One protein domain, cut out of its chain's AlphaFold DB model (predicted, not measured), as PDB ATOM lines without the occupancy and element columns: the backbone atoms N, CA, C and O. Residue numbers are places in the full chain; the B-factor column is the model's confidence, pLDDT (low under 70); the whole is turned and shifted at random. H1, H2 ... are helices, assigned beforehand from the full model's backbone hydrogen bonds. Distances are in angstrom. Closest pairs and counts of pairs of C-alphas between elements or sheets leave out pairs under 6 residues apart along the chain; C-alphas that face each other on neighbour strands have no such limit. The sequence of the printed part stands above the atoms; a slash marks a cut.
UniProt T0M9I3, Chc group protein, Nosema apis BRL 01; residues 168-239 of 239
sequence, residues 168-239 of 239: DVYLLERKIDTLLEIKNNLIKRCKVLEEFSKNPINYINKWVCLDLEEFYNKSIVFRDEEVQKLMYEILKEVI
ATOM      1  N   ASP A 168     122.240  91.182   8.955       79.06
ATOM      2  CA  ASP A 168     122.304  90.457   7.687       79.06
ATOM      3  C   ASP A 168     120.923  90.085   7.131       79.06
ATOM      4  O   ASP A 168     120.700  90.175   5.926       79.06
ATOM      5  N   VAL A 169     119.967  89.728   7.992       78.75
ATOM      6  CA  VAL A 169     118.581  89.423   7.600       78.75
ATOM      7  C   VAL A 169     117.901  90.678   7.059       78.75
ATOM      8  O   VAL A 169     117.314  90.635   5.983       78.75
ATOM      9  N   TYR A 170     118.079  91.819   7.726       81.50
ATOM     10  CA  TYR A 170     117.552  93.100   7.250       81.50
ATOM     11  C   TYR A 170     118.157  93.522   5.896       81.50
ATOM     12  O   TYR A 170     117.467  94.040   5.016       81.50
ATOM     13  N   LEU A 171     119.456  93.278   5.690       86.62
ATOM     14  CA  LEU A 171     120.108  93.522   4.398       86.62
ATOM     15  C   LEU A 171     119.558  92.608   3.293       86.62
ATOM     16  O   LEU A 171     119.397  93.053   2.154       86.62
ATOM     17  N   LEU A 172     119.257  91.350   3.620       90.75
ATOM     18  CA  LEU A 172     118.630  90.409   2.694       90.75
ATOM     19  C   LEU A 172     117.199  90.832   2.342       90.75
ATOM     20  O   LEU A 172     116.851  90.814   1.164       90.75
ATOM     21  N   GLU A 173     116.409  91.289   3.313       88.19
ATOM     22  CA  GLU A 173     115.058  91.821   3.085       88.19
ATOM     23  C   GLU A 173     115.079  93.034   2.148       88.19
ATOM     24  O   GLU A 173     114.418  93.023   1.110       88.19
ATOM     25  N   ARG A 174     115.952  94.021   2.400       89.06
ATOM     26  CA  ARG A 174     116.111  95.169   1.485       89.06
ATOM     27  C   ARG A 174     116.509  94.753   0.069       89.06
ATOM     28  O   ARG A 174     116.110  95.390  -0.911       89.06
ATOM     29  N   LYS A 175     117.330  93.707  -0.058       95.06
ATOM     30  CA  LYS A 175     117.738  93.175  -1.362       95.06
ATOM     31  C   LYS A 175     116.561  92.518  -2.081       95.06
ATOM     32  O   LYS A 175     116.441  92.692  -3.291       95.06
ATOM     33  N   ILE A 176     115.695  91.807  -1.357       95.38
ATOM     34  CA  ILE A 176     114.460  91.232  -1.903       95.38
ATOM     35  C   ILE A 176     113.559  92.346  -2.441       95.38
ATOM     36  O   ILE A 176     113.158  92.278  -3.604       95.38
ATOM     37  N   ASP A 177     113.326  93.403  -1.664       94.56
ATOM     38  CA  ASP A 177     112.470  94.523  -2.079       94.56
ATOM     39  C   ASP A 177     112.999  95.214  -3.339       94.56
ATOM     40  O   ASP A 177     112.266  95.421  -4.309       94.56
ATOM     41  N   THR A 178     114.308  95.481  -3.378       95.56
ATOM     42  CA  THR A 178     114.969  96.075  -4.551       95.56
ATOM     43  C   THR A 178     114.789  95.199  -5.796       95.56
ATOM     44  O   THR A 178     114.505  95.692  -6.890       95.56
ATOM     45  N   LEU A 179     114.933  93.876  -5.654       95.88
ATOM     46  CA  LEU A 179     114.759  92.942  -6.769       95.88
ATOM     47  C   LEU A 179     113.299  92.868  -7.239       95.88
ATOM     48  O   LEU A 179     113.056  92.758  -8.444       95.88
ATOM     49  N   LEU A 180     112.332  92.958  -6.324       95.94
ATOM     50  CA  LEU A 180     110.909  93.007  -6.660       95.94
ATOM     51  C   LEU A 180     110.559  94.277  -7.443       95.94
ATOM     52  O   LEU A 180     109.833  94.202  -8.437       95.94
ATOM     53  N   GLU A 181     111.114  95.426  -7.058       95.44
ATOM     54  CA  GLU A 181     110.918  96.682  -7.782       95.44
ATOM     55  C   GLU A 181     111.492  96.613  -9.206       95.44
ATOM     56  O   GLU A 181     110.801  96.932 -10.179       95.44
ATOM     57  N   ILE A 182     112.724  96.109  -9.350       95.88
ATOM     58  CA  ILE A 182     113.359  95.903 -10.660       95.88
ATOM     59  C   ILE A 182     112.507  94.971 -11.525       95.88
ATOM     60  O   ILE A 182     112.224  95.294 -12.681       95.88
ATOM     61  N   LYS A 183     112.045  93.843 -10.973       96.50
ATOM     62  CA  LYS A 183     111.169  92.896 -11.678       96.50
ATOM     63  C   LYS A 183     109.892  93.578 -12.167       96.50
ATOM     64  O   LYS A 183     109.524  93.419 -13.330       96.50
ATOM     65  N   ASN A 184     109.232  94.357 -11.316       95.50
ATOM     66  CA  ASN A 184     108.000  95.057 -11.678       95.50
ATOM     67  C   ASN A 184     108.234  96.090 -12.789       95.50
ATOM     68  O   ASN A 184     107.440  96.178 -13.728       95.50
ATOM     69  N   ASN A 185     109.343  96.828 -12.732       93.75
ATOM     70  CA  ASN A 185     109.722  97.782 -13.772       93.75
ATOM     71  C   ASN A 185     110.050  97.092 -15.103       93.75
ATOM     72  O   ASN A 185     109.648  97.576 -16.162       93.75
ATOM     73  N   LEU A 186     110.716  95.934 -15.066       95.25
ATOM     74  CA  LEU A 186     110.966  95.122 -16.258       95.25
ATOM     75  C   LEU A 186     109.664  94.599 -16.868       95.25
ATOM     76  O   LEU A 186     109.473  94.742 -18.070       95.25
ATOM     77  N   ILE A 187     108.729  94.093 -16.056       96.31
ATOM     78  CA  ILE A 187     107.413  93.642 -16.536       96.31
ATOM     79  C   ILE A 187     106.659  94.785 -17.225       96.31
ATOM     80  O   ILE A 187     106.095  94.583 -18.300       96.31
ATOM     81  N   LYS A 188     106.661  95.995 -16.646       92.31
ATOM     82  CA  LYS A 188     106.037  97.175 -17.270       92.31
ATOM     83  C   LYS A 188     106.664  97.492 -18.632       92.31
ATOM     84  O   LYS A 188     105.935  97.709 -19.595       92.31
ATOM     85  N   ARG A 189     107.997  97.469 -18.729       91.88
ATOM     86  CA  ARG A 189     108.719  97.696 -19.995       91.88
ATOM     87  C   ARG A 189     108.423  96.615 -21.033       91.88
ATOM     88  O   ARG A 189     108.171  96.951 -22.183       91.88
ATOM     89  N   CYS A 190     108.398  95.344 -20.634       93.38
ATOM     90  CA  CYS A 190     108.021  94.241 -21.517       93.38
ATOM     91  C   CYS A 190     106.612  94.439 -22.080       93.38
ATOM     92  O   CYS A 190     106.442  94.358 -23.289       93.38
ATOM     93  N   LYS A 191     105.630  94.791 -21.240       91.50
ATOM     94  CA  LYS A 191     104.258  95.072 -21.695       91.50
ATOM     95  C   LYS A 191     104.204  96.200 -22.724       91.50
ATOM     96  O   LYS A 191     103.553  96.047 -23.747       91.50
ATOM     97  N   VAL A 192     104.923  97.296 -22.480       88.00
ATOM     98  CA  VAL A 192     105.034  98.414 -23.430       88.00
ATOM     99  C   VAL A 192     105.585  97.943 -24.779       88.00
ATOM    100  O   VAL A 192     105.009  98.238 -25.823       88.00
ATOM    101  N   LEU A 193     106.677  97.176 -24.764       91.19
ATOM    102  CA  LEU A 193     107.293  96.657 -25.985       91.19
ATOM    103  C   LEU A 193     106.390  95.650 -26.710       91.19
ATOM    104  O   LEU A 193     106.340  95.653 -27.937       91.19
ATOM    105  N   GLU A 194     105.653  94.818 -25.975       92.75
ATOM    106  CA  GLU A 194     104.676  93.884 -26.541       92.75
ATOM    107  C   GLU A 194     103.489  94.608 -27.185       92.75
ATOM    108  O   GLU A 194     103.072  94.237 -28.284       92.75
ATOM    109  N   GLU A 195     102.940  95.635 -26.532       88.12
ATOM    110  CA  GLU A 195     101.859  96.452 -27.092       88.12
ATOM    111  C   GLU A 195     102.313  97.166 -28.369       88.12
ATOM    112  O   GLU A 195     101.619  97.103 -29.389       88.12
ATOM    113  N   PHE A 196     103.511  97.757 -28.346       90.25
ATOM    114  CA  PHE A 196     104.119  98.371 -29.523       90.25
ATOM    115  C   PHE A 196     104.351  97.354 -30.648       90.25
ATOM    116  O   PHE A 196     103.984  97.606 -31.793       90.25
ATOM    117  N   SER A 197     104.907  96.178 -30.336       93.25
ATOM    118  CA  SER A 197     105.191  95.139 -31.334       93.25
ATOM    119  C   SER A 197     103.928  94.571 -31.983       93.25
ATOM    120  O   SER A 197     103.998  94.112 -33.121       93.25
ATOM    121  N   LYS A 198     102.787  94.556 -31.281       92.44
ATOM    122  CA  LYS A 198     101.520  94.039 -31.823       92.44
ATOM    123  C   LYS A 198     100.870  95.011 -32.801       92.44
ATOM    124  O   LYS A 198     100.326  94.577 -33.811       92.44
ATOM    125  N   ASN A 199     100.883  96.309 -32.497       89.25
ATOM    126  CA  ASN A 199     100.322  97.330 -33.379       89.25
ATOM    127  C   ASN A 199     101.024  98.684 -33.167       89.25
ATOM    128  O   ASN A 199     100.544  99.511 -32.385       89.25
ATOM    129  N   PRO A 200     102.140  98.934 -33.873       88.00
ATOM    130  CA  PRO A 200     102.980 100.100 -33.610       88.00
ATOM    131  C   PRO A 200     102.282 101.415 -33.965       88.00
ATOM    132  O   PRO A 200     102.437 102.398 -33.247       88.00
ATOM    133  N   ILE A 201     101.463 101.435 -35.024       85.12
ATOM    134  CA  ILE A 201     100.741 102.639 -35.464       85.12
ATOM    135  C   ILE A 201      99.721 103.057 -34.402       85.12
ATOM    136  O   ILE A 201      99.689 104.214 -33.987       85.12
ATOM    137  N   ASN A 202      98.907 102.111 -33.924       84.31
ATOM    138  CA  ASN A 202      97.901 102.409 -32.909       84.31
ATOM    139  C   ASN A 202      98.537 102.751 -31.552       84.31
ATOM    140  O   ASN A 202      98.063 103.653 -30.864       84.31
ATOM    141  N   TYR A 203      99.626 102.070 -31.181       84.69
ATOM    142  CA  TYR A 203     100.367 102.377 -29.959       84.69
ATOM    143  C   TYR A 203     100.937 103.799 -29.985       84.69
ATOM    144  O   TYR A 203     100.731 104.543 -29.031       84.69
ATOM    145  N   ILE A 204     101.597 104.205 -31.080       83.94
ATOM    146  CA  ILE A 204     102.141 105.565 -31.228       83.94
ATOM    147  C   ILE A 204     101.022 106.602 -31.173       83.94
ATOM    148  O   ILE A 204     101.148 107.575 -30.440       83.94
ATOM    149  N   ASN A 205      99.910 106.383 -31.878       82.06
ATOM    150  CA  ASN A 205      98.784 107.317 -31.849       82.06
ATOM    151  C   ASN A 205      98.210 107.468 -30.432       82.06
ATOM    152  O   ASN A 205      98.010 108.586 -29.967       82.06
ATOM    153  N   LYS A 206      98.013 106.357 -29.711       80.69
ATOM    154  CA  LYS A 206      97.557 106.374 -28.314       80.69
ATOM    155  C   LYS A 206      98.558 107.081 -27.398       80.69
ATOM    156  O   LYS A 206      98.148 107.860 -26.547       80.69
ATOM    157  N   TRP A 207      99.851 106.815 -27.567       77.94
ATOM    158  CA  TRP A 207     100.909 107.411 -26.756       77.94
ATOM    159  C   TRP A 207     101.018 108.923 -26.981       77.94
ATOM    160  O   TRP A 207     101.008 109.679 -26.019       77.94
ATOM    161  N   VAL A 208     100.994 109.371 -28.239       75.75
ATOM    162  CA  VAL A 208     100.986 110.798 -28.597       75.75
ATOM    163  C   VAL A 208      99.743 111.501 -28.044       75.75
ATOM    164  O   VAL A 208      99.863 112.602 -27.521       75.75
ATOM    165  N   CYS A 209      98.560 110.882 -28.104       68.94
ATOM    166  CA  CYS A 209      97.347 111.462 -27.519       68.94
ATOM    167  C   CYS A 209      97.419 111.578 -25.987       68.94
ATOM    168  O   CYS A 209      97.036 112.615 -25.453       68.94
ATOM    169  N   LEU A 210      97.932 110.559 -25.288       65.75
ATOM    170  CA  LEU A 210      98.071 110.577 -23.826       65.75
ATOM    171  C   LEU A 210      99.111 111.606 -23.353       65.75
ATOM    172  O   LEU A 210      98.841 112.354 -22.415       65.75
ATOM    173  N   ASP A 211     100.257 111.702 -24.033       60.91
ATOM    174  CA  ASP A 211     101.282 112.710 -23.730       60.91
ATOM    175  C   ASP A 211     100.779 114.135 -24.026       60.91
ATOM    176  O   ASP A 211     101.083 115.076 -23.287       60.91
ATOM    177  N   LEU A 212      99.966 114.312 -25.076       57.09
ATOM    178  CA  LEU A 212      99.326 115.594 -25.380       57.09
ATOM    179  C   LEU A 212      98.287 115.981 -24.321       57.09
ATOM    180  O   LEU A 212      98.272 117.140 -23.917       57.09
ATOM    181  N   GLU A 213      97.457 115.054 -23.835       57.59
ATOM    182  CA  GLU A 213      96.501 115.321 -22.748       57.59
ATOM    183  C   GLU A 213      97.212 115.719 -21.446       57.59
ATOM    184  O   GLU A 213      96.805 116.676 -20.785       57.59
ATOM    185  N   GLU A 214      98.314 115.055 -21.088       58.31
ATOM    186  CA  GLU A 214      99.079 115.386 -19.881       58.31
ATOM    187  C   GLU A 214      99.778 116.759 -19.985       58.31
ATOM    188  O   GLU A 214      99.868 117.504 -19.002       58.31
ATOM    189  N   PHE A 215     100.226 117.135 -21.189       54.50
ATOM    190  CA  PHE A 215     100.837 118.436 -21.470       54.50
ATOM    191  C   PHE A 215      99.801 119.574 -21.542       54.50
ATOM    192  O   PHE A 215     100.018 120.652 -20.981       54.50
ATOM    193  N   TYR A 216      98.645 119.340 -22.175       53.25
ATOM    194  CA  TYR A 216      97.556 120.318 -22.271       53.25
ATOM    195  C   TYR A 216      96.876 120.566 -20.922       53.25
ATOM    196  O   TYR A 216      96.616 121.723 -20.587       53.25
ATOM    197  N   ASN A 217      96.675 119.531 -20.099       55.53
ATOM    198  CA  ASN A 217      96.084 119.684 -18.766       55.53
ATOM    199  C   ASN A 217      96.963 120.533 -17.830       55.53
ATOM    200  O   ASN A 217      96.440 121.309 -17.034       55.53
ATOM    201  N   LYS A 218      98.296 120.485 -17.967       55.62
ATOM    202  CA  LYS A 218      99.207 121.378 -17.225       55.62
ATOM    203  C   LYS A 218      99.217 122.815 -17.758       55.62
ATOM    204  O   LYS A 218      99.536 123.728 -17.007       55.62
ATOM    205  N   SER A 219      98.885 123.049 -19.028       55.28
ATOM    206  CA  SER A 219      98.943 124.388 -19.634       55.28
ATOM    207  C   SER A 219      97.610 125.141 -19.627       55.28
ATOM    208  O   SER A 219      97.634 126.370 -19.589       55.28
ATOM    209  N   ILE A 220      96.468 124.456 -19.730       56.09
ATOM    210  CA  ILE A 220      95.144 125.101 -19.788       56.09
ATOM    211  C   ILE A 220      94.697 125.513 -18.386       56.09
ATOM    212  O   ILE A 220      94.315 126.660 -18.190       56.09
ATOM    213  N   VAL A 221      94.846 124.630 -17.392       59.31
ATOM    214  CA  VAL A 221      94.414 124.888 -16.006       59.31
ATOM    215  C   VAL A 221      95.134 126.099 -15.397       59.31
ATOM    216  O   VAL A 221      94.534 126.868 -14.659       59.31
ATOM    217  N   PHE A 222      96.399 126.333 -15.758       57.28
ATOM    218  CA  PHE A 222      97.163 127.501 -15.299       57.28
ATOM    219  C   PHE A 222      96.900 128.788 -16.090       57.28
ATOM    220  O   PHE A 222      97.363 129.846 -15.671       57.28
ATOM    221  N   ARG A 223      96.214 128.728 -17.239       57.81
ATOM    222  CA  ARG A 223      95.886 129.899 -18.078       57.81
ATOM    223  C   ARG A 223      94.409 130.280 -18.031       57.81
ATOM    224  O   ARG A 223      94.038 131.284 -18.628       57.81
ATOM    225  N   ASP A 224      93.595 129.487 -17.347       71.88
ATOM    226  CA  ASP A 224      92.186 129.765 -17.127       71.88
ATOM    227  C   ASP A 224      92.026 130.903 -16.105       71.88
ATOM    228  O   ASP A 224      92.549 130.847 -14.988       71.88
ATOM    229  N   GLU A 225      91.334 131.967 -16.514       69.69
ATOM    230  CA  GLU A 225      91.170 133.189 -15.725       69.69
ATOM    231  C   GLU A 225      90.344 132.948 -14.449       69.69
ATOM    232  O   GLU A 225      90.576 133.610 -13.433       69.69
ATOM    233  N   GLU A 226      89.416 131.984 -14.460       76.31
ATOM    234  CA  GLU A 226      88.639 131.623 -13.271       76.31
ATOM    235  C   GLU A 226      89.480 130.821 -12.279       76.31
ATOM    236  O   GLU A 226      89.443 131.093 -11.078       76.31
ATOM    237  N   VAL A 227      90.313 129.898 -12.770       72.62
ATOM    238  CA  VAL A 227      91.227 129.122 -11.916       72.62
ATOM    239  C   VAL A 227      92.280 130.033 -11.280       72.62
ATOM    240  O   VAL A 227      92.568 129.902 -10.090       72.62
ATOM    241  N   GLN A 228      92.814 131.005 -12.027       70.88
ATOM    242  CA  GLN A 228      93.748 131.997 -11.485       70.88
ATOM    243  C   GLN A 228      93.099 132.892 -10.421       70.88
ATOM    244  O   GLN A 228      93.719 133.139  -9.385       70.88
ATOM    245  N   LYS A 229      91.854 133.347 -10.636       76.19
ATOM    246  CA  LYS A 229      91.100 134.121  -9.633       76.19
ATOM    247  C   LYS A 229      90.856 133.309  -8.365       76.19
ATOM    248  O   LYS A 229      91.134 133.804  -7.278       76.19
ATOM    249  N   LEU A 230      90.430 132.053  -8.504       79.81
ATOM    250  CA  LEU A 230      90.187 131.162  -7.371       79.81
ATOM    251  C   LEU A 230      91.475 130.883  -6.578       79.81
ATOM    252  O   LEU A 230      91.471 130.955  -5.352       79.81
ATOM    253  N   MET A 231      92.603 130.633  -7.256       72.19
ATOM    254  CA  MET A 231      93.899 130.483  -6.579       72.19
ATOM    255  C   MET A 231      94.322 131.759  -5.842       72.19
ATOM    256  O   MET A 231      94.902 131.669  -4.761       72.19
ATOM    257  N   TYR A 232      94.036 132.940  -6.396       75.06
ATOM    258  CA  TYR A 232      94.359 134.218  -5.762       75.06
ATOM    259  C   TYR A 232      93.506 134.489  -4.513       75.06
ATOM    260  O   TYR A 232      94.014 135.039  -3.537       75.06
ATOM    261  N   GLU A 233      92.232 134.084  -4.514       80.31
ATOM    262  CA  GLU A 233      91.377 134.161  -3.323       80.31
ATOM    263  C   GLU A 233      91.831 133.195  -2.228       80.31
ATOM    264  O   GLU A 233      91.983 133.610  -1.081       80.31
ATOM    265  N   ILE A 234      92.169 131.952  -2.583       77.88
ATOM    266  CA  ILE A 234      92.700 130.971  -1.625       77.88
ATOM    267  C   ILE A 234      94.022 131.460  -1.012       77.88
ATOM    268  O   ILE A 234      94.234 131.337   0.190       77.88
ATOM    269  N   LEU A 235      94.913 132.059  -1.808       71.12
ATOM    270  CA  LEU A 235      96.175 132.618  -1.306       71.12
ATOM    271  C   LEU A 235      95.973 133.824  -0.376       71.12
ATOM    272  O   LEU A 235      96.802 134.048   0.503       71.12
ATOM    273  N   LYS A 236      94.882 134.579  -0.541       71.69
ATOM    274  CA  LYS A 236      94.506 135.687   0.351       71.69
ATOM    275  C   LYS A 236      94.012 135.227   1.719       71.69
ATOM    276  O   LYS A 236      94.115 135.998   2.660       71.69
ATOM    277  N   GLU A 237      93.460 134.022   1.829       68.44
ATOM    278  CA  GLU A 237      93.020 133.468   3.119       68.44
ATOM    279  C   GLU A 237      94.170 132.844   3.925       68.44
ATOM    280  O   GLU A 237      94.025 132.589   5.119       68.44
ATOM    281  N   VAL A 238      95.313 132.589   3.281       59.41
ATOM    282  CA  VAL A 238      96.481 131.925   3.885       59.41
ATOM    283  C   VAL A 238      97.550 132.928   4.370       59.41
ATOM    284  O   VAL A 238      98.461 132.530   5.098       59.41
ATOM    285  N   ILE A 239      97.441 134.215   4.015       45.06
ATOM    286  CA  ILE A 239      98.324 135.319   4.456       45.06
ATOM    287  C   ILE A 239      97.550 136.254   5.384       45.06
ATOM    288  O   ILE A 239      98.105 136.601   6.451       45.06
TER     289      ILE A 239
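What this domain is: This is residues 168 to 239 of the 239 residues of the protein "Chc group protein" of Nosema apis BRL 01 (UniProt T0M9I3). Three helices make an open, flat, lopsided U: long H1 is one arm, H2 slants across as the base, and shorter H3 is the other arm. H1 and H2 meet at a corner, and the space between the arms is empty. The printed part has 72 residues, with H1, H2 and H3 in that order and no named strand; the class is all helix. It is extended, with a radius of gyration of the C-alphas of 21.7 A and spans of 53 by 46 by 8 A.

How they stand to each other: H1, residues 168 to 198, and H2, residues 200 to 220, only just touch, with 3 pairs of C-alphas within 8 A, and only at the corner by their tight link. H1 touches H2 with residues 195 to 196 alone, and H2 touches H1 with residues 203 to 204 alone; the closest C-alphas of the two helices, those of Phe 196 and Tyr 203, are 5.5 A apart. They run opposite ways at a steep tilt of 68 degrees, only just short of about perpendicular. H3, residues 225 to 238, is apart from both. Every O i to N i+4 pair is within hydrogen-bond range in H1, 16 of 17 in H2 and 9 of 10 in H3.

Where its parts are: H1 begins at C-alpha 168 (122.304, 90.457, 7.687) and is 44.8 A long; H2 is 29.6 A. H3, 20.4 A, ends at C-alpha 238 (96.481, 131.925, 3.885).

The domain as a whole: The two C-alphas farthest apart, of Asp 168 and Glu 225, are 57.8 A apart. The printed part has no cut, and both links are tight. Confidence is under 70 at residues 209 to 223, 225 and 237 to 239.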